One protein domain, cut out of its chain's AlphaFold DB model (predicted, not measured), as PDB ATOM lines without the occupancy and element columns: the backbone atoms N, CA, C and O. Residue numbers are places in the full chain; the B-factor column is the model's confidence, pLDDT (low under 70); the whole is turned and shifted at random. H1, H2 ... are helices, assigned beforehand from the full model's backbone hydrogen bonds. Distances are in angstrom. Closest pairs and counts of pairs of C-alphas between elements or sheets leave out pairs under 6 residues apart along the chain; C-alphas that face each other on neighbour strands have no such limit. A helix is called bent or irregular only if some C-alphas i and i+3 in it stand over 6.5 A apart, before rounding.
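What this domain is: This is residues 148 to 269 of the 500 residues of an uncharacterized protein of Trypanosoma brucei equiperdum (UniProt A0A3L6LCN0). Short helices cross one another in a cluster with H7, an irregular helix, in its middle: toward one end H3 packs on residues 251 to 255 of H7 and H4 packs on H3, while toward the other end H5 packs on residues 260 to 261 of H7 and has H1 and H6 packed on it, and H2 packs on residues 197 to 201 of H4 and is near H5. H1 and H3 lie toward the two ends of the long axis, and H8 continues beyond the end of H7, touching no helix. The printed part has 122 residues with eight named helices, H1 to H8 in order along the chain, and no named strand, and its class is all helix. It is compact, with a radius of gyration of the C-alphas of 14.2 A and spans of 47 by 33 by 32 A.

How they stand to each other: Begin with H1, residues 150 to 157, and pass to H2, residues 160 to 170; these two meet only through their link. Next comes H3, residues 174 to 183, which is apart from H2. In H4, residues 189 to 201, look first at residues 190 to 194, which alone touch H3; the closest C-alphas, of Ala 177 and Val 191, are 4.6 A apart. H3 and H4 run opposite ways at a steep tilt of 59 degrees. Residues 197 to 201 of H4 alone touch H2, and the closest C-alphas, of Phe 169 and Ile 197, are 6.9 A apart. At H5, residues 211 to 221, you find that it touches H1: the closest C-alphas, of Ala 154 and Leu 220, are 5.4 A apart, and the lines are about perpendicular at 88 degrees. H2 and H5 are near each other. H6, residues 230 to 238, touches H5, with the closest C-alphas, of Ala 211 and Ala 231, 5.0 A apart. H7, residues 247 to 261, is the hub, touching H3, H4, H5 and H6. Its residues 251 to 255 alone touch H3, at a shallow tilt of 15 degrees, opposite ways, and the closest C-alphas, of Arg 178 and Leu 251, are 5.5 A apart. Its residues 260 to 261 alone touch H5, where the closest C-alphas, of Leu 218 and Ile 261, are 5.0 A apart. H4 and H7 only just touch, with 3 pairs of C-alphas within 8 A, and so do H6 and H7, also with 3 pairs. H8, residues 263 to 269, is close to H5 but not clearly touching it: the closest C-alphas, of Cys 221 and Tyr 264, are 6.8 A apart. In H2, H3, H5, H6 and H8 every O i to N i+4 pair is within hydrogen-bond range; in H1 it is 3 of 4, in H4 8 of 9 and in H7 8 of 11.

Where its parts are: Find C-alpha 150 at (33.990, -39.640, 21.526), where H1 begins; it is 10.2 A long. H2 measures 15.4 A, H3 14.3 A and H4 18.3 A. H5 is 15.7 A long and H6 11.2 A. Find C-alpha 247 at (49.653, -45.222, 44.384); from there H7 runs 17.7 A to Ile 261 and is irregular, with C-alphas 252 and 255 7.6 A apart. H8 is 10.3 A long and ends at C-alpha 269, at (55.095, -36.647, 14.647).

The domain as a whole: The C-alphas of Lys 148 and Ala 183 are the two farthest apart, at 47.9 A. The printed part has no cut and no long link. Look at residues 209 to 210 and 244 to 245, which make a short antiparallel pairing. The mean pLDDT of the printed part is 85.4, and confidence is low, under 70, at residues 148 to 161 and 204 to 206.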
ATOM      1  N   LYS A 148      28.721 -42.635  20.476       49.31
ATOM      2  CA  LYS A 148      28.555 -41.852  19.219       49.31
ATOM      3  C   LYS A 148      29.303 -40.504  19.214       49.31
ATOM      4  O   LYS A 148      29.386 -39.847  18.183       49.31
ATOM      5  N   ASN A 149      29.810 -40.106  20.378       58.22
ATOM      6  CA  ASN A 149      30.259 -38.776  20.742       58.22
ATOM      7  C   ASN A 149      31.684 -38.774  21.343       58.22
ATOM      8  O   ASN A 149      31.975 -37.895  22.144       58.22
ATOM      9  N   HIS A 150      32.607 -39.686  20.984       58.91
ATOM     10  CA  HIS A 150      33.990 -39.640  21.526       58.91
ATOM     11  C   HIS A 150      34.673 -38.271  21.318       58.91
ATOM     12  O   HIS A 150      35.297 -37.763  22.240       58.91
ATOM     13  N   GLN A 151      34.477 -37.602  20.171       60.69
ATOM     14  CA  GLN A 151      34.971 -36.229  19.948       60.69
ATOM     15  C   GLN A 151      34.290 -35.151  20.813       60.69
ATOM     16  O   GLN A 151      34.754 -34.014  20.832       60.69
ATOM     17  N   TYR A 152      33.164 -35.467  21.452       62.25
ATOM     18  CA  TYR A 152      32.446 -34.595  22.379       62.25
ATOM     19  C   TYR A 152      32.805 -34.940  23.832       62.25
ATOM     20  O   TYR A 152      33.144 -34.024  24.564       62.25
ATOM     21  N   ARG A 153      32.903 -36.227  24.217       66.69
ATOM     22  CA  ARG A 153      33.485 -36.661  25.508       66.69
ATOM     23  C   ARG A 153      34.920 -36.144  25.652       66.69
ATOM     24  O   ARG A 153      35.199 -35.413  26.586       66.69
ATOM     25  N   ALA A 154      35.781 -36.362  24.658       63.69
ATOM     26  CA  ALA A 154      37.139 -35.813  24.648       63.69
ATOM     27  C   ALA A 154      37.194 -34.271  24.568       63.69
ATOM     28  O   ALA A 154      38.214 -33.695  24.916       63.69
ATOM     29  N   ARG A 155      36.129 -33.577  24.130       62.38
ATOM     30  CA  ARG A 155      36.044 -32.103  24.218       62.38
ATOM     31  C   ARG A 155      35.569 -31.622  25.589       62.38
ATOM     32  O   ARG A 155      36.083 -30.620  26.054       62.38
ATOM     33  N   LEU A 156      34.643 -32.339  26.228       63.31
ATOM     34  CA  LEU A 156      34.215 -32.088  27.607       63.31
ATOM     35  C   LEU A 156      35.331 -32.386  28.613       63.31
ATOM     36  O   LEU A 156      35.444 -31.676  29.599       63.31
ATOM     37  N   LEU A 157      36.165 -33.397  28.354       66.12
ATOM     38  CA  LEU A 157      37.343 -33.694  29.169       66.12
ATOM     39  C   LEU A 157      38.458 -32.653  28.960       66.12
ATOM     40  O   LEU A 157      39.159 -32.325  29.906       66.12
ATOM     41  N   ARG A 158      38.618 -32.084  27.754       64.75
ATOM     42  CA  ARG A 158      39.616 -31.033  27.444       64.75
ATOM     43  C   ARG A 158      39.210 -29.640  27.960       64.75
ATOM     44  O   ARG A 158      39.178 -28.674  27.200       64.75
ATOM     45  N   VAL A 159      38.929 -29.540  29.258       68.62
ATOM     46  CA  VAL A 159      38.952 -28.272  30.006       68.62
ATOM     47  C   VAL A 159      40.409 -27.929  30.340       68.62
ATOM     48  O   VAL A 159      41.238 -28.829  30.481       68.62
ATOM     49  N   GLU A 160      40.731 -26.645  30.498       63.38
ATOM     50  CA  GLU A 160      42.104 -26.149  30.708       63.38
ATOM     51  C   GLU A 160      42.850 -26.864  31.853       63.38
ATOM     52  O   GLU A 160      44.015 -27.241  31.691       63.38
ATOM     53  N   GLY A 161      42.161 -27.157  32.963       69.06
ATOM     54  CA  GLY A 161      42.720 -27.906  34.096       69.06
ATOM     55  C   GLY A 161      43.150 -29.341  33.762       69.06
ATOM     56  O   GLY A 161      44.145 -29.819  34.297       69.06
ATOM     57  N   MET A 162      42.474 -30.014  32.825       78.19
ATOM     58  CA  MET A 162      42.856 -31.363  32.378       78.19
ATOM     59  C   MET A 162      44.046 -31.336  31.415       78.19
ATOM     60  O   MET A 162      44.892 -32.225  31.468       78.19
ATOM     61  N   SER A 163      44.185 -30.296  30.585       76.69
ATOM     62  CA  SER A 163      45.440 -30.069  29.848       76.69
ATOM     63  C   SER A 163      46.619 -29.802  30.794       76.69
ATOM     64  O   SER A 163      47.678 -30.397  30.607       76.69
ATOM     65  N   ALA A 164      46.431 -28.999  31.848       83.50
ATOM     66  CA  ALA A 164      47.464 -28.738  32.856       83.50
ATOM     67  C   ALA A 164      47.854 -29.995  33.658       83.50
ATOM     68  O   ALA A 164      49.040 -30.214  33.923       83.50
ATOM     69  N   LEU A 165      46.883 -30.856  33.991       88.81
ATOM     70  CA  LEU A 165      47.131 -32.165  34.601       88.81
ATOM     71  C   LEU A 165      47.969 -33.063  33.678       88.81
ATOM     72  O   LEU A 165      48.980 -33.615  34.113       88.81
ATOM     73  N   MET A 166      47.600 -33.162  32.396       89.38
ATOM     74  CA  MET A 166      48.341 -33.967  31.418       89.38
ATOM     75  C   MET A 166      49.765 -33.436  31.188       89.38
ATOM     76  O   MET A 166      50.706 -34.226  31.172       89.38
ATOM     77  N   GLU A 167      49.964 -32.120  31.079       88.19
ATOM     78  CA  GLU A 167      51.310 -31.531  30.988       88.19
ATOM     79  C   GLU A 167      52.158 -31.780  32.247       88.19
ATOM     80  O   GLU A 167      53.357 -32.047  32.142       88.19
ATOM     81  N   SER A 168      51.551 -31.722  33.435       90.81
ATOM     82  CA  SER A 168      52.244 -32.017  34.697       90.81
ATOM     83  C   SER A 168      52.649 -33.490  34.787       90.81
ATOM     84  O   SER A 168      53.760 -33.802  35.216       90.81
ATOM     85  N   PHE A 169      51.791 -34.399  34.315       92.62
ATOM     86  CA  PHE A 169      52.086 -35.830  34.229       92.62
ATOM     87  C   PHE A 169      53.157 -36.155  33.170       92.62
ATOM     88  O   PHE A 169      54.032 -36.987  33.418       92.62
ATOM     89  N   GLU A 170      53.169 -35.461  32.026       91.19
ATOM     90  CA  GLU A 170      54.220 -35.603  31.005       91.19
ATOM     91  C   GLU A 170      55.609 -35.245  31.571       91.19
ATOM     92  O   GLU A 170      56.579 -35.964  31.329       91.19
ATOM     93  N   ARG A 171      55.694 -34.187  32.393       89.94
ATOM     94  CA  ARG A 171      56.938 -33.672  33.008       89.94
ATOM     95  C   ARG A 171      57.342 -34.364  34.327       89.94
ATOM     96  O   ARG A 171      58.337 -33.980  34.940       89.94
ATOM     97  N   MET A 172      56.586 -35.361  34.790       88.94
ATOM     98  CA  MET A 172      56.732 -35.960  36.123       88.94
ATOM     99  C   MET A 172      58.006 -36.817  36.300       88.94
ATOM    100  O   MET A 172      58.297 -37.706  35.498       88.94
ATOM    101  N   LYS A 173      58.712 -36.636  37.429       88.00
ATOM    102  CA  LYS A 173      59.915 -37.403  37.827       88.00
ATOM    103  C   LYS A 173      59.590 -38.687  38.616       88.00
ATOM    104  O   LYS A 173      59.992 -38.847  39.768       88.00
ATOM    105  N   LEU A 174      58.871 -39.617  37.985       90.81
ATOM    106  CA  LEU A 174      58.448 -40.892  38.596       90.81
ATOM    107  C   LEU A 174      59.606 -41.740  39.139       90.81
ATOM    108  O   LEU A 174      59.490 -42.315  40.220       90.81
ATOM    109  N   THR A 175      60.737 -41.790  38.433       91.19
ATOM    110  CA  THR A 175      61.936 -42.531  38.857       91.19
ATOM    111  C   THR A 175      62.479 -42.070  40.210       91.19
ATOM    112  O   THR A 175      62.790 -42.917  41.047       91.19
ATOM    113  N   ALA A 176      62.535 -40.757  40.457       91.06
ATOM    114  CA  ALA A 176      63.003 -40.183  41.719       91.06
ATOM    115  C   ALA A 176      62.048 -40.514  42.877       91.06
ATOM    116  O   ALA A 176      62.470 -41.073  43.887       91.06
ATOM    117  N   ALA A 177      60.740 -40.295  42.696       92.50
ATOM    118  CA  ALA A 177      59.735 -40.663  43.698       92.50
ATOM    119  C   ALA A 177      59.745 -42.172  44.016       92.50
ATOM    120  O   ALA A 177      59.589 -42.576  45.169       92.50
ATOM    121  N   ARG A 178      59.989 -43.029  43.013       93.19
ATOM    122  CA  ARG A 178      60.128 -44.482  43.195       93.19
ATOM    123  C   ARG A 178      61.385 -44.865  43.984       93.19
ATOM    124  O   ARG A 178      61.358 -45.862  44.705       93.19
ATOM    125  N   GLN A 179      62.479 -44.114  43.842       93.56
ATOM    126  CA  GLN A 179      63.703 -44.304  44.629       93.56
ATOM    127  C   GLN A 179      63.484 -43.869  46.082       93.56
ATOM    128  O   GLN A 179      63.707 -44.678  46.984       93.56
ATOM    129  N   ASP A 180      62.939 -42.672  46.308       93.25
ATOM    130  CA  ASP A 180      62.613 -42.152  47.643       93.25
ATOM    131  C   ASP A 180      61.649 -43.078  48.402       93.25
ATOM    132  O   ASP A 180      61.889 -43.428  49.559       93.25
ATOM    133  N   TRP A 181      60.595 -43.565  47.736       92.50
ATOM    134  CA  TRP A 181      59.646 -44.521  48.316       92.50
ATOM    135  C   TRP A 181      60.317 -45.834  48.741       92.50
ATOM    136  O   TRP A 181      60.016 -46.363  49.813       92.50
ATOM    137  N   LYS A 182      61.255 -46.352  47.932       92.62
ATOM    138  CA  LYS A 182      62.047 -47.553  48.258       92.62
ATOM    139  C   LYS A 182      63.052 -47.318  49.388       92.62
ATOM    140  O   LYS A 182      63.315 -48.248  50.142       92.62
ATOM    141  N   ALA A 183      63.581 -46.102  49.522       92.44
ATOM    142  CA  ALA A 183      64.450 -45.702  50.629       92.44
ATOM    143  C   ALA A 183      63.689 -45.478  51.955       92.44
ATOM    144  O   ALA A 183      64.311 -45.289  52.996       92.44
ATOM    145  N   GLY A 184      62.350 -45.501  51.933       91.19
ATOM    146  CA  GLY A 184      61.496 -45.223  53.092       91.19
ATOM    147  C   GLY A 184      61.117 -43.746  53.257       91.19
ATOM    148  O   GLY A 184      60.292 -43.428  54.113       91.19
ATOM    149  N   SER A 185      61.633 -42.858  52.403       91.38
ATOM    150  CA  SER A 185      61.388 -41.408  52.382       91.38
ATOM    151  C   SER A 185      60.008 -41.058  51.804       91.38
ATOM    152  O   SER A 185      59.881 -40.291  50.852       91.38
ATOM    153  N   LYS A 186      58.939 -41.620  52.383       87.19
ATOM    154  CA  LYS A 186      57.542 -41.513  51.903       87.19
ATOM    155  C   LYS A 186      56.941 -40.099  51.917       87.19
ATOM    156  O   LYS A 186      55.846 -39.916  51.387       87.19
ATOM    157  N   ASN A 187      57.650 -39.146  52.518       89.31
ATOM    158  CA  ASN A 187      57.261 -37.746  52.672       89.31
ATOM    159  C   ASN A 187      58.266 -36.805  51.971       89.31
ATOM    160  O   ASN A 187      58.425 -35.666  52.400       89.31
ATOM    161  N   SER A 188      59.010 -37.278  50.961       92.56
ATOM    162  CA  SER A 188      59.857 -36.398  50.146       92.56
ATOM    163  C   SER A 188      59.019 -35.569  49.172       92.56
ATOM    164  O   SER A 188      57.965 -36.015  48.711       92.56
ATOM    165  N   ASP A 189      59.537 -34.404  48.779       91.38
ATOM    166  CA  ASP A 189      58.897 -33.518  47.800       91.38
ATOM    167  C   ASP A 189      58.604 -34.233  46.468       91.38
ATOM    168  O   ASP A 189      57.594 -33.956  45.821       91.38
ATOM    169  N   ASN A 190      59.448 -35.199  46.070       91.62
ATOM    170  CA  ASN A 190      59.216 -36.026  44.882       91.62
ATOM    171  C   ASN A 190      57.992 -36.935  45.063       91.62
ATOM    172  O   ASN A 190      57.145 -37.000  44.172       91.62
ATOM    173  N   VAL A 191      57.896 -37.646  46.192       93.50
ATOM    174  CA  VAL A 191      56.772 -38.556  46.472       93.50
ATOM    175  C   VAL A 191      55.466 -37.773  46.582       93.50
ATOM    176  O   VAL A 191      54.467 -38.201  46.006       93.50
ATOM    177  N   GLU A 192      55.477 -36.617  47.245       91.75
ATOM    178  CA  GLU A 192      54.275 -35.796  47.418       91.75
ATOM    179  C   GLU A 192      53.834 -35.134  46.102       91.75
ATOM    180  O   GLU A 192      52.656 -35.183  45.752       91.75
ATOM    181  N   SER A 193      54.774 -34.632  45.290       91.00
ATOM    182  CA  SER A 193      54.468 -34.113  43.942       91.00
ATOM    183  C   SER A 193      53.854 -35.182  43.030       91.00
ATOM    184  O   SER A 193      52.976 -34.890  42.217       91.00
ATOM    185  N   VAL A 194      54.302 -36.436  43.158       92.75
ATOM    186  CA  VAL A 194      53.744 -37.574  42.412       92.75
ATOM    187  C   VAL A 194      52.388 -38.011  42.980       92.75
ATOM    188  O   VAL A 194      51.520 -38.400  42.198       92.75
ATOM    189  N   ARG A 195      52.167 -37.897  44.298       92.06
ATOM    190  CA  ARG A 195      50.876 -38.159  44.962       92.06
ATOM    191  C   ARG A 195      49.789 -37.196  44.497       92.06
ATOM    192  O   ARG A 195      48.782 -37.663  43.985       92.06
ATOM    193  N   VAL A 196      50.032 -35.885  44.549       90.38
ATOM    194  CA  VAL A 196      49.053 -34.859  44.129       90.38
ATOM    195  C   VAL A 196      48.535 -35.102  42.704       90.38
ATOM    196  O   VAL A 196      47.346 -34.942  42.432       90.38
ATOM    197  N   ILE A 197      49.410 -35.524  41.787       91.44
ATOM    198  CA  ILE A 197      49.012 -35.840  40.408       91.44
ATOM    199  C   ILE A 197      48.369 -37.234  40.305       91.44
ATOM    200  O   ILE A 197      47.460 -37.398  39.500       91.44
ATOM    201  N   PHE A 198      48.774 -38.228  41.105       92.81
ATOM    202  CA  PHE A 198      48.071 -39.519  41.177       92.81
ATOM    203  C   PHE A 198      46.620 -39.350  41.643       92.81
ATOM    204  O   PHE A 198      45.720 -39.865  40.984       92.81
ATOM    205  N   ASP A 199      46.385 -38.593  42.716       89.50
ATOM    206  CA  ASP A 199      45.048 -38.373  43.281       89.50
ATOM    207  C   ASP A 199      44.140 -37.644  42.268       89.50
ATOM    208  O   ASP A 199      42.996 -38.045  42.034       89.50
ATOM    209  N   ALA A 200      44.696 -36.649  41.562       88.81
ATOM    210  CA  ALA A 200      44.027 -35.953  40.462       88.81
ATOM    211  C   ALA A 200      43.804 -36.830  39.210       88.81
ATOM    212  O   ALA A 200      42.828 -36.627  38.488       88.81
ATOM    213  N   LEU A 201      44.673 -37.812  38.938       88.81
ATOM    214  CA  LEU A 201      44.468 -38.808  37.877       88.81
ATOM    215  C   LEU A 201      43.436 -39.875  38.273       88.81
ATOM    216  O   LEU A 201      42.780 -40.401  37.378       88.81
ATOM    217  N   ALA A 202      43.282 -40.177  39.565       86.75
ATOM    218  CA  ALA A 202      42.308 -41.115  40.138       86.75
ATOM    219  C   ALA A 202      40.941 -40.468  40.475       86.75
ATOM    220  O   ALA A 202      40.136 -41.050  41.203       86.75
ATOM    221  N   ASP A 203      40.682 -39.259  39.961       72.00
ATOM    222  CA  ASP A 203      39.411 -38.516  40.054       72.00
ATOM    223  C   ASP A 203      38.855 -38.352  41.491       72.00
ATOM    224  O   ASP A 203      37.645 -38.258  41.705       72.00
ATOM    225  N   ASN A 204      39.744 -38.345  42.497       62.88
ATOM    226  CA  ASN A 204      39.484 -38.227  43.946       62.88
ATOM    227  C   ASN A 204      38.484 -39.225  44.587       62.88
ATOM    228  O   ASN A 204      38.319 -39.213  45.805       62.88
ATOM    229  N   GLN A 205      37.791 -40.063  43.810       64.06
ATOM    230  CA  GLN A 205      36.680 -40.902  44.285       64.06
ATOM    231  C   GLN A 205      37.042 -42.384  44.412       64.06
ATOM    232  O   GLN A 205      36.491 -43.071  45.271       64.06
ATOM    233  N   THR A 206      37.942 -42.897  43.567       66.38
ATOM    234  CA  THR A 206      38.305 -44.326  43.556       66.38
ATOM    235  C   THR A 206      39.561 -44.640  44.364       66.38
ATOM    236  O   THR A 206      39.743 -45.786  44.763       66.38
ATOM    237  N   ASN A 207      40.441 -43.654  44.592       83.12
ATOM    238  CA  ASN A 207      41.800 -43.826  45.139       83.12
ATOM    239  C   ASN A 207      42.689 -44.824  44.354       83.12
ATOM    240  O   ASN A 207      43.770 -45.202  44.816       83.12
ATOM    241  N   SER A 208      42.253 -45.243  43.162       90.19
ATOM    242  CA  SER A 208      42.998 -46.092  42.235       90.19
ATOM    243  C   SER A 208      42.648 -45.778  40.779       90.19
ATOM    244  O   SER A 208      41.526 -45.387  40.443       90.19
ATOM    245  N   ILE A 209      43.632 -45.933  39.895       91.81
ATOM    246  CA  ILE A 209      43.488 -45.687  38.458       91.81
ATOM    247  C   ILE A 209      42.998 -46.984  37.800       91.81
ATOM    248  O   ILE A 209      43.769 -47.925  37.620       91.81
ATOM    249  N   ASN A 210      41.705 -47.041  37.473       91.06
ATOM    250  CA  ASN A 210      41.050 -48.197  36.847       91.06
ATOM    251  C   ASN A 210      40.990 -48.082  35.305       91.06
ATOM    252  O   ASN A 210      41.448 -47.100  34.716       91.06
ATOM    253  N   ALA A 211      40.409 -49.081  34.634       89.81
ATOM    254  CA  ALA A 211      40.308 -49.103  33.172       89.81
ATOM    255  C   ALA A 211      39.515 -47.920  32.568       89.81
ATOM    256  O   ALA A 211      39.921 -47.392  31.533       89.81
ATOM    257  N   ASP A 212      38.424 -47.469  33.196       87.06
ATOM    258  CA  ASP A 212      37.629 -46.337  32.693       87.06
ATOM    259  C   ASP A 212      38.417 -45.020  32.775       87.06
ATOM    260  O   ASP A 212      38.457 -44.249  31.812       87.06
ATOM    261  N   VAL A 213      39.120 -44.812  33.892       88.88
ATOM    262  CA  VAL A 213      40.022 -43.673  34.125       88.88
ATOM    263  C   VAL A 213      41.160 -43.659  33.095       88.88
ATOM    264  O   VAL A 213      41.393 -42.645  32.435       88.88
ATOM    265  N   VAL A 214      41.833 -44.794  32.875       90.44
ATOM    266  CA  VAL A 214      42.883 -44.919  31.842       90.44
ATOM    267  C   VAL A 214      42.325 -44.638  30.441       90.44
ATOM    268  O   VAL A 214      42.986 -43.972  29.641       90.44
ATOM    269  N   HIS A 215      41.111 -45.100  30.128       88.25
ATOM    270  CA  HIS A 215      40.469 -44.862  28.834       88.25
ATOM    271  C   HIS A 215      40.147 -43.376  28.595       88.25
ATOM    272  O   HIS A 215      40.386 -42.879  27.490       88.25
ATOM    273  N   ASP A 216      39.674 -42.639  29.602       86.38
ATOM    274  CA  ASP A 216      39.428 -41.197  29.464       86.38
ATOM    275  C   ASP A 216      40.727 -40.381  29.338       86.38
ATOM    276  O   ASP A 216      40.797 -39.483  28.491       86.38
ATOM    277  N   HIS A 217      41.797 -40.753  30.051       88.50
ATOM    278  CA  HIS A 217      43.125 -40.144  29.862       88.50
ATOM    279  C   HIS A 217      43.714 -40.445  28.471       88.50
ATOM    280  O   HIS A 217      44.294 -39.569  27.825       88.50
ATOM    281  N   LEU A 218      43.491 -41.646  27.928       88.62
ATOM    282  CA  LEU A 218      43.835 -41.967  26.535       88.62
ATOM    283  C   LEU A 218      43.005 -41.135  25.532       88.62
ATOM    284  O   LEU A 218      43.544 -40.690  24.511       88.62
ATOM    285  N   LEU A 219      41.711 -40.902  25.798       85.38
ATOM    286  CA  LEU A 219      40.835 -40.067  24.959       85.38
ATOM    287  C   LEU A 219      41.238 -38.586  24.978       85.38
ATOM    288  O   LEU A 219      41.163 -37.936  23.929       85.38
ATOM    289  N   LEU A 220      41.701 -38.058  26.118       83.94
ATOM    290  CA  LEU A 220      42.267 -36.707  26.220       83.94
ATOM    291  C   LEU A 220      43.379 -36.505  25.185       83.94
ATOM    292  O   LEU A 220      43.316 -35.558  24.396       83.94
ATOM    293  N   CYS A 221      44.346 -37.420  25.116       84.44
ATOM    294  CA  CYS A 221      45.507 -37.301  24.231       84.44
ATOM    295  C   CYS A 221      45.263 -37.762  22.779       84.44
ATOM    296  O   CYS A 221      46.019 -37.372  21.888       84.44
ATOM    297  N   THR A 222      44.194 -38.520  22.497       84.12
ATOM    298  CA  THR A 222      43.970 -39.172  21.188       84.12
ATOM    299  C   THR A 222      42.748 -38.603  20.431       84.12
ATOM    300  O   THR A 222      41.641 -39.138  20.530       84.12
ATOM    301  N   PRO A 223      42.901 -37.550  19.594       75.25
ATOM    302  CA  PRO A 223      41.790 -36.899  18.877       75.25
ATOM    303  C   PRO A 223      41.113 -37.787  17.813       75.25
ATOM    304  O   PRO A 223      40.016 -37.478  17.342       75.25
ATOM    305  N   THR A 224      41.759 -38.886  17.420       73.62
ATOM    306  CA  THR A 224      41.242 -39.917  16.509       73.62
ATOM    307  C   THR A 224      40.325 -40.939  17.193       73.62
ATOM    308  O   THR A 224      39.667 -41.715  16.494       73.62
ATOM    309  N   GLY A 225      40.232 -40.921  18.526       78.38
ATOM    310  CA  GLY A 225      39.505 -41.906  19.326       78.38
ATOM    311  C   GLY A 225      40.345 -43.135  19.691       78.38
ATOM    312  O   GLY A 225      41.345 -43.450  19.045       78.38
ATOM    313  N   VAL A 226      39.905 -43.820  20.743       82.69
ATOM    314  CA  VAL A 226      40.583 -44.938  21.416       82.69
ATOM    315  C   VAL A 226      39.645 -46.151  21.419       82.69
ATOM    316  O   VAL A 226      38.434 -45.983  21.273       82.69
ATOM    317  N   SER A 227      40.197 -47.362  21.526       81.88
ATOM    318  CA  SER A 227      39.403 -48.579  21.740       81.88
ATOM    319  C   SER A 227      38.957 -48.644  23.196       81.88
ATOM    320  O   SER A 227      39.790 -48.494  24.083       81.88
ATOM    321  N   GLU A 228      37.693 -48.968  23.457       75.62
ATOM    322  CA  GLU A 228      37.195 -49.208  24.825       75.62
ATOM    323  C   GLU A 228      37.981 -50.326  25.540       75.62
ATOM    324  O   GLU A 228      38.055 -50.352  26.762       75.62
ATOM    325  N   ARG A 229      38.639 -51.217  24.779       82.75
ATOM    326  CA  ARG A 229      39.542 -52.246  25.319       82.75
ATOM    327  C   ARG A 229      40.969 -51.772  25.581       82.75
ATOM    328  O   ARG A 229      41.638 -52.411  26.371       82.75
ATOM    329  N   GLU A 230      41.435 -50.666  24.989       85.62
ATOM    330  CA  GLU A 230      42.850 -50.233  25.053       85.62
ATOM    331  C   GLU A 230      43.359 -50.096  26.496       85.62
ATOM    332  O   GLU A 230      44.518 -50.392  26.769       85.62
ATOM    333  N   ALA A 231      42.491 -49.669  27.416       87.88
ATOM    334  CA  ALA A 231      42.808 -49.544  28.833       87.88
ATOM    335  C   ALA A 231      42.889 -50.898  29.557       87.88
ATOM    336  O   ALA A 231      43.826 -51.129  30.319       87.88
ATOM    337  N   SER A 232      41.950 -51.813  29.297       86.81
ATOM    338  CA  SER A 232      41.991 -53.183  29.826       86.81
ATOM    339  C   SER A 232      43.171 -53.970  29.250       86.81
ATOM    340  O   SER A 232      43.862 -54.675  29.982       86.81
ATOM    341  N   ASP A 233      43.430 -53.803  27.952       86.69
ATOM    342  CA  ASP A 233      44.573 -54.364  27.241       86.69
ATOM    343  C   ASP A 233      45.874 -53.800  27.844       86.69
ATOM    344  O   ASP A 233      46.745 -54.579  28.203       86.69
ATOM    345  N   PHE A 234      45.985 -52.485  28.084       89.69
ATOM    346  CA  PHE A 234      47.131 -51.882  28.787       89.69
ATOM    347  C   PHE A 234      47.360 -52.487  30.180       89.69
ATOM    348  O   PHE A 234      48.471 -52.926  30.465       89.69
ATOM    349  N   LEU A 235      46.337 -52.549  31.036       89.25
ATOM    350  CA  LEU A 235      46.478 -53.095  32.391       89.25
ATOM    351  C   LEU A 235      46.870 -54.589  32.376       89.25
ATOM    352  O   LEU A 235      47.673 -55.037  33.197       89.25
ATOM    353  N   THR A 236      46.378 -55.343  31.388       87.19
ATOM    354  CA  THR A 236      46.718 -56.763  31.197       87.19
ATOM    355  C   THR A 236      48.131 -56.958  30.633       87.19
ATOM    356  O   THR A 236      48.880 -57.788  31.135       87.19
ATOM    357  N   GLU A 237      48.511 -56.195  29.602       85.38
ATOM    358  CA  GLU A 237      49.806 -56.275  28.904       85.38
ATOM    359  C   GLU A 237      50.968 -55.677  29.714       85.38
ATOM    360  O   GLU A 237      52.106 -56.110  29.561       85.38
ATOM    361  N   SER A 238      50.709 -54.617  30.488       87.81
ATOM    362  CA  SER A 238      51.737 -53.693  31.006       87.81
ATOM    363  C   SER A 238      51.729 -53.514  32.530       87.81
ATOM    364  O   SER A 238      52.617 -52.842  33.054       87.81
ATOM    365  N   CYS A 239      50.744 -54.070  33.245       90.50
ATOM    366  CA  CYS A 239      50.592 -53.925  34.701       90.50
ATOM    367  C   CYS A 239      50.315 -55.261  35.413       90.50
ATOM    368  O   CYS A 239      49.552 -55.312  36.377       90.50
ATOM    369  N   ASP A 240      50.931 -56.346  34.934       89.38
ATOM    370  CA  ASP A 240      50.882 -57.691  35.531       89.38
ATOM    371  C   ASP A 240      49.456 -58.252  35.750       89.38
ATOM    372  O   ASP A 240      49.218 -59.033  36.670       89.38
ATOM    373  N   GLY A 241      48.490 -57.861  34.907       86.25
ATOM    374  CA  GLY A 241      47.106 -58.353  34.974       86.25
ATOM    375  C   GLY A 241      46.208 -57.666  36.011       86.25
ATOM    376  O   GLY A 241      45.147 -58.201  36.334       86.25
ATOM    377  N   LYS A 242      46.613 -56.511  36.552       88.56
ATOM    378  CA  LYS A 242      45.848 -55.770  37.572       88.56
ATOM    379  C   LYS A 242      44.541 -55.185  37.025       88.56
ATOM    380  O   LYS A 242      44.444 -54.823  35.858       88.56
ATOM    381  N   THR A 243      43.538 -55.062  37.890       88.00
ATOM    382  CA  THR A 243      42.244 -54.414  37.596       88.00
ATOM    383  C   THR A 243      42.316 -52.890  37.650       88.00
ATOM    384  O   THR A 243      41.593 -52.196  36.935       88.00
ATOM    385  N   ASP A 244      43.191 -52.385  38.511       91.44
ATOM    386  CA  ASP A 244      43.351 -50.989  38.875       91.44
ATOM    387  C   ASP A 244      44.727 -50.779  39.526       91.44
ATOM    388  O   ASP A 244      45.371 -51.729  39.978       91.44
ATOM    389  N   LEU A 245      45.213 -49.536  39.521       92.88
ATOM    390  CA  LEU A 245      46.539 -49.175  40.019       92.88
ATOM    391  C   LEU A 245      46.415 -48.321  41.283       92.88
ATOM    392  O   LEU A 245      45.914 -47.195  41.225       92.88
ATOM    393  N   THR A 246      46.919 -48.823  42.411       93.94
ATOM    394  CA  THR A 246      47.110 -48.017  43.627       93.94
ATOM    395  C   THR A 246      48.277 -47.037  43.450       93.94
ATOM    396  O   THR A 246      49.061 -47.155  42.505       93.94
ATOM    397  N   PHE A 247      48.485 -46.116  44.396       93.06
ATOM    398  CA  PHE A 247      49.653 -45.222  44.384       93.06
ATOM    399  C   PHE A 247      50.997 -45.979  44.288       93.06
ATOM    400  O   PHE A 247      51.911 -45.560  43.577       93.06
ATOM    401  N   GLN A 248      51.118 -47.136  44.952       92.19
ATOM    402  CA  GLN A 248      52.332 -47.960  44.905       92.19
ATOM    403  C   GLN A 248      52.534 -48.636  43.536       92.19
ATOM    404  O   GLN A 248      53.674 -48.830  43.100       92.19
ATOM    405  N   ASP A 249      51.443 -48.962  42.842       94.06
ATOM    406  CA  ASP A 249      51.480 -49.463  41.468       94.06
ATOM    407  C   ASP A 249      51.805 -48.337  40.485       94.06
ATOM    408  O   ASP A 249      52.636 -48.516  39.600       94.06
ATOM    409  N   PHE A 250      51.234 -47.146  40.673       94.12
ATOM    410  CA  PHE A 250      51.538 -45.960  39.871       94.12
ATOM    411  C   PHE A 250      53.020 -45.563  39.963       94.12
ATOM    412  O   PHE A 250      53.649 -45.307  38.937       94.12
ATOM    413  N   LEU A 251      53.639 -45.659  41.146       93.62
ATOM    414  CA  LEU A 251      55.096 -45.531  41.315       93.62
ATOM    415  C   LEU A 251      55.916 -46.602  40.562       93.62
ATOM    416  O   LEU A 251      57.137 -46.479  40.476       93.62
ATOM    417  N   THR A 252      55.298 -47.663  40.036       93.12
ATOM    418  CA  THR A 252      55.965 -48.741  39.284       93.12
ATOM    419  C   THR A 252      55.642 -48.741  37.789       93.12
ATOM    420  O   THR A 252      56.574 -48.873  36.997       93.12
ATOM    421  N   TYR A 253      54.380 -48.564  37.393       93.75
ATOM    422  CA  TYR A 253      53.937 -48.593  35.989       93.75
ATOM    423  C   TYR A 253      53.598 -47.203  35.423       93.75
ATOM    424  O   TYR A 253      53.296 -47.094  34.237       93.75
ATOM    425  N   GLY A 254      53.652 -46.133  36.226       92.81
ATOM    426  CA  GLY A 254      53.251 -44.778  35.826       92.81
ATOM    427  C   GLY A 254      53.996 -44.241  34.602       92.81
ATOM    428  O   GLY A 254      53.411 -43.521  33.799       92.81
ATOM    429  N   GLU A 255      55.254 -44.640  34.394       93.00
ATOM    430  CA  GLU A 255      56.014 -44.251  33.196       93.00
ATOM    431  C   GLU A 255      55.511 -44.973  31.942       93.00
ATOM    432  O   GLU A 255      55.420 -44.366  30.877       93.00
ATOM    433  N   VAL A 256      55.094 -46.234  32.085       93.19
ATOM    434  CA  VAL A 256      54.481 -47.026  31.010       93.19
ATOM    435  C   VAL A 256      53.072 -46.508  30.698       93.19
ATOM    436  O   VAL A 256      52.685 -46.443  29.533       93.19
ATOM    437  N   LEU A 257      52.327 -46.063  31.718       93.50
ATOM    438  CA  LEU A 257      51.040 -45.375  31.570       93.50
ATOM    439  C   LEU A 257      51.202 -44.030  30.839       93.50
ATOM    440  O   LEU A 257      50.476 -43.771  29.878       93.50
ATOM    441  N   ARG A 258      52.193 -43.214  31.227       93.62
ATOM    442  CA  ARG A 258      52.580 -41.972  30.530       93.62
ATOM    443  C   ARG A 258      52.893 -42.257  29.062       93.62
ATOM    444  O   ARG A 258      52.329 -41.618  28.176       93.62
ATOM    445  N   ASP A 259      53.721 -43.260  28.787       91.81
ATOM    446  CA  ASP A 259      54.080 -43.627  27.417       91.81
ATOM    447  C   ASP A 259      52.915 -44.214  26.608       91.81
ATOM    448  O   ASP A 259      52.853 -43.969  25.403       91.81
ATOM    449  N   ARG A 260      51.950 -44.907  27.235       91.00
ATOM    450  CA  ARG A 260      50.702 -45.351  26.580       91.00
ATOM    451  C   ARG A 260      49.798 -44.161  26.238       91.00
ATOM    452  O   ARG A 260      49.305 -44.094  25.115       91.00
ATOM    453  N   ILE A 261      49.628 -43.206  27.159       91.56
ATOM    454  CA  ILE A 261      48.791 -42.003  26.988       91.56
ATOM    455  C   ILE A 261      49.351 -41.075  25.900       91.56
ATOM    456  O   ILE A 261      48.638 -40.714  24.960       91.56
ATOM    457  N   PHE A 262      50.645 -40.754  25.947       91.50
ATOM    458  CA  PHE A 262      51.282 -39.881  24.954       91.50
ATOM    459  C   PHE A 262      51.709 -40.609  23.664       91.50
ATOM    460  O   PHE A 262      52.228 -39.970  22.743       91.50
ATOM    461  N   ALA A 263      51.429 -41.914  23.530       91.12
ATOM    462  CA  ALA A 263      51.756 -42.707  22.341       91.12
ATOM    463  C   ALA A 263      51.194 -42.104  21.044       91.12
ATOM    464  O   ALA A 263      51.891 -42.095  20.030       91.12
ATOM    465  N   TYR A 264      49.971 -41.553  21.069       90.75
ATOM    466  CA  TYR A 264      49.403 -40.872  19.900       90.75
ATOM    467  C   TYR A 264      50.245 -39.657  19.483       90.75
ATOM    468  O   TYR A 264      50.506 -39.486  18.294       90.75
ATOM    469  N   ARG A 265      50.689 -38.826  20.438       90.06
ATOM    470  CA  ARG A 265      51.498 -37.625  20.165       90.06
ATOM    471  C   ARG A 265      52.825 -38.015  19.519       90.06
ATOM    472  O   ARG A 265      53.135 -37.505  18.446       90.06
ATOM    473  N   LYS A 266      53.538 -38.974  20.126       89.56
ATOM    474  CA  LYS A 266      54.803 -39.527  19.612       89.56
ATOM    475  C   LYS A 266      54.625 -40.118  18.206       89.56
ATOM    476  O   LYS A 266      55.378 -39.778  17.299       89.56
ATOM    477  N   PHE A 267      53.590 -40.938  18.002       92.31
ATOM    478  CA  PHE A 267      53.279 -41.534  16.699       92.31
ATOM    479  C   PHE A 267      52.902 -40.481  15.650       92.31
ATOM    480  O   PHE A 267      53.310 -40.603  14.501       92.31
ATOM    481  N   ALA A 268      52.143 -39.441  16.003       89.44
ATOM    482  CA  ALA A 268      51.675 -38.433  15.052       89.44
ATOM    483  C   ALA A 268      52.827 -37.659  14.389       89.44
ATOM    484  O   ALA A 268      52.745 -37.406  13.183       89.44
ATOM    485  N   SER A 269      53.897 -37.354  15.133       90.56
ATOM    486  CA  SER A 269      55.095 -36.647  14.647       90.56
ATOM    487  C   SER A 269      55.988 -37.444  13.689       90.56
ATOM    488  O   SER A 269      56.745 -36.830  12.945       90.56
TER     489      SER A 269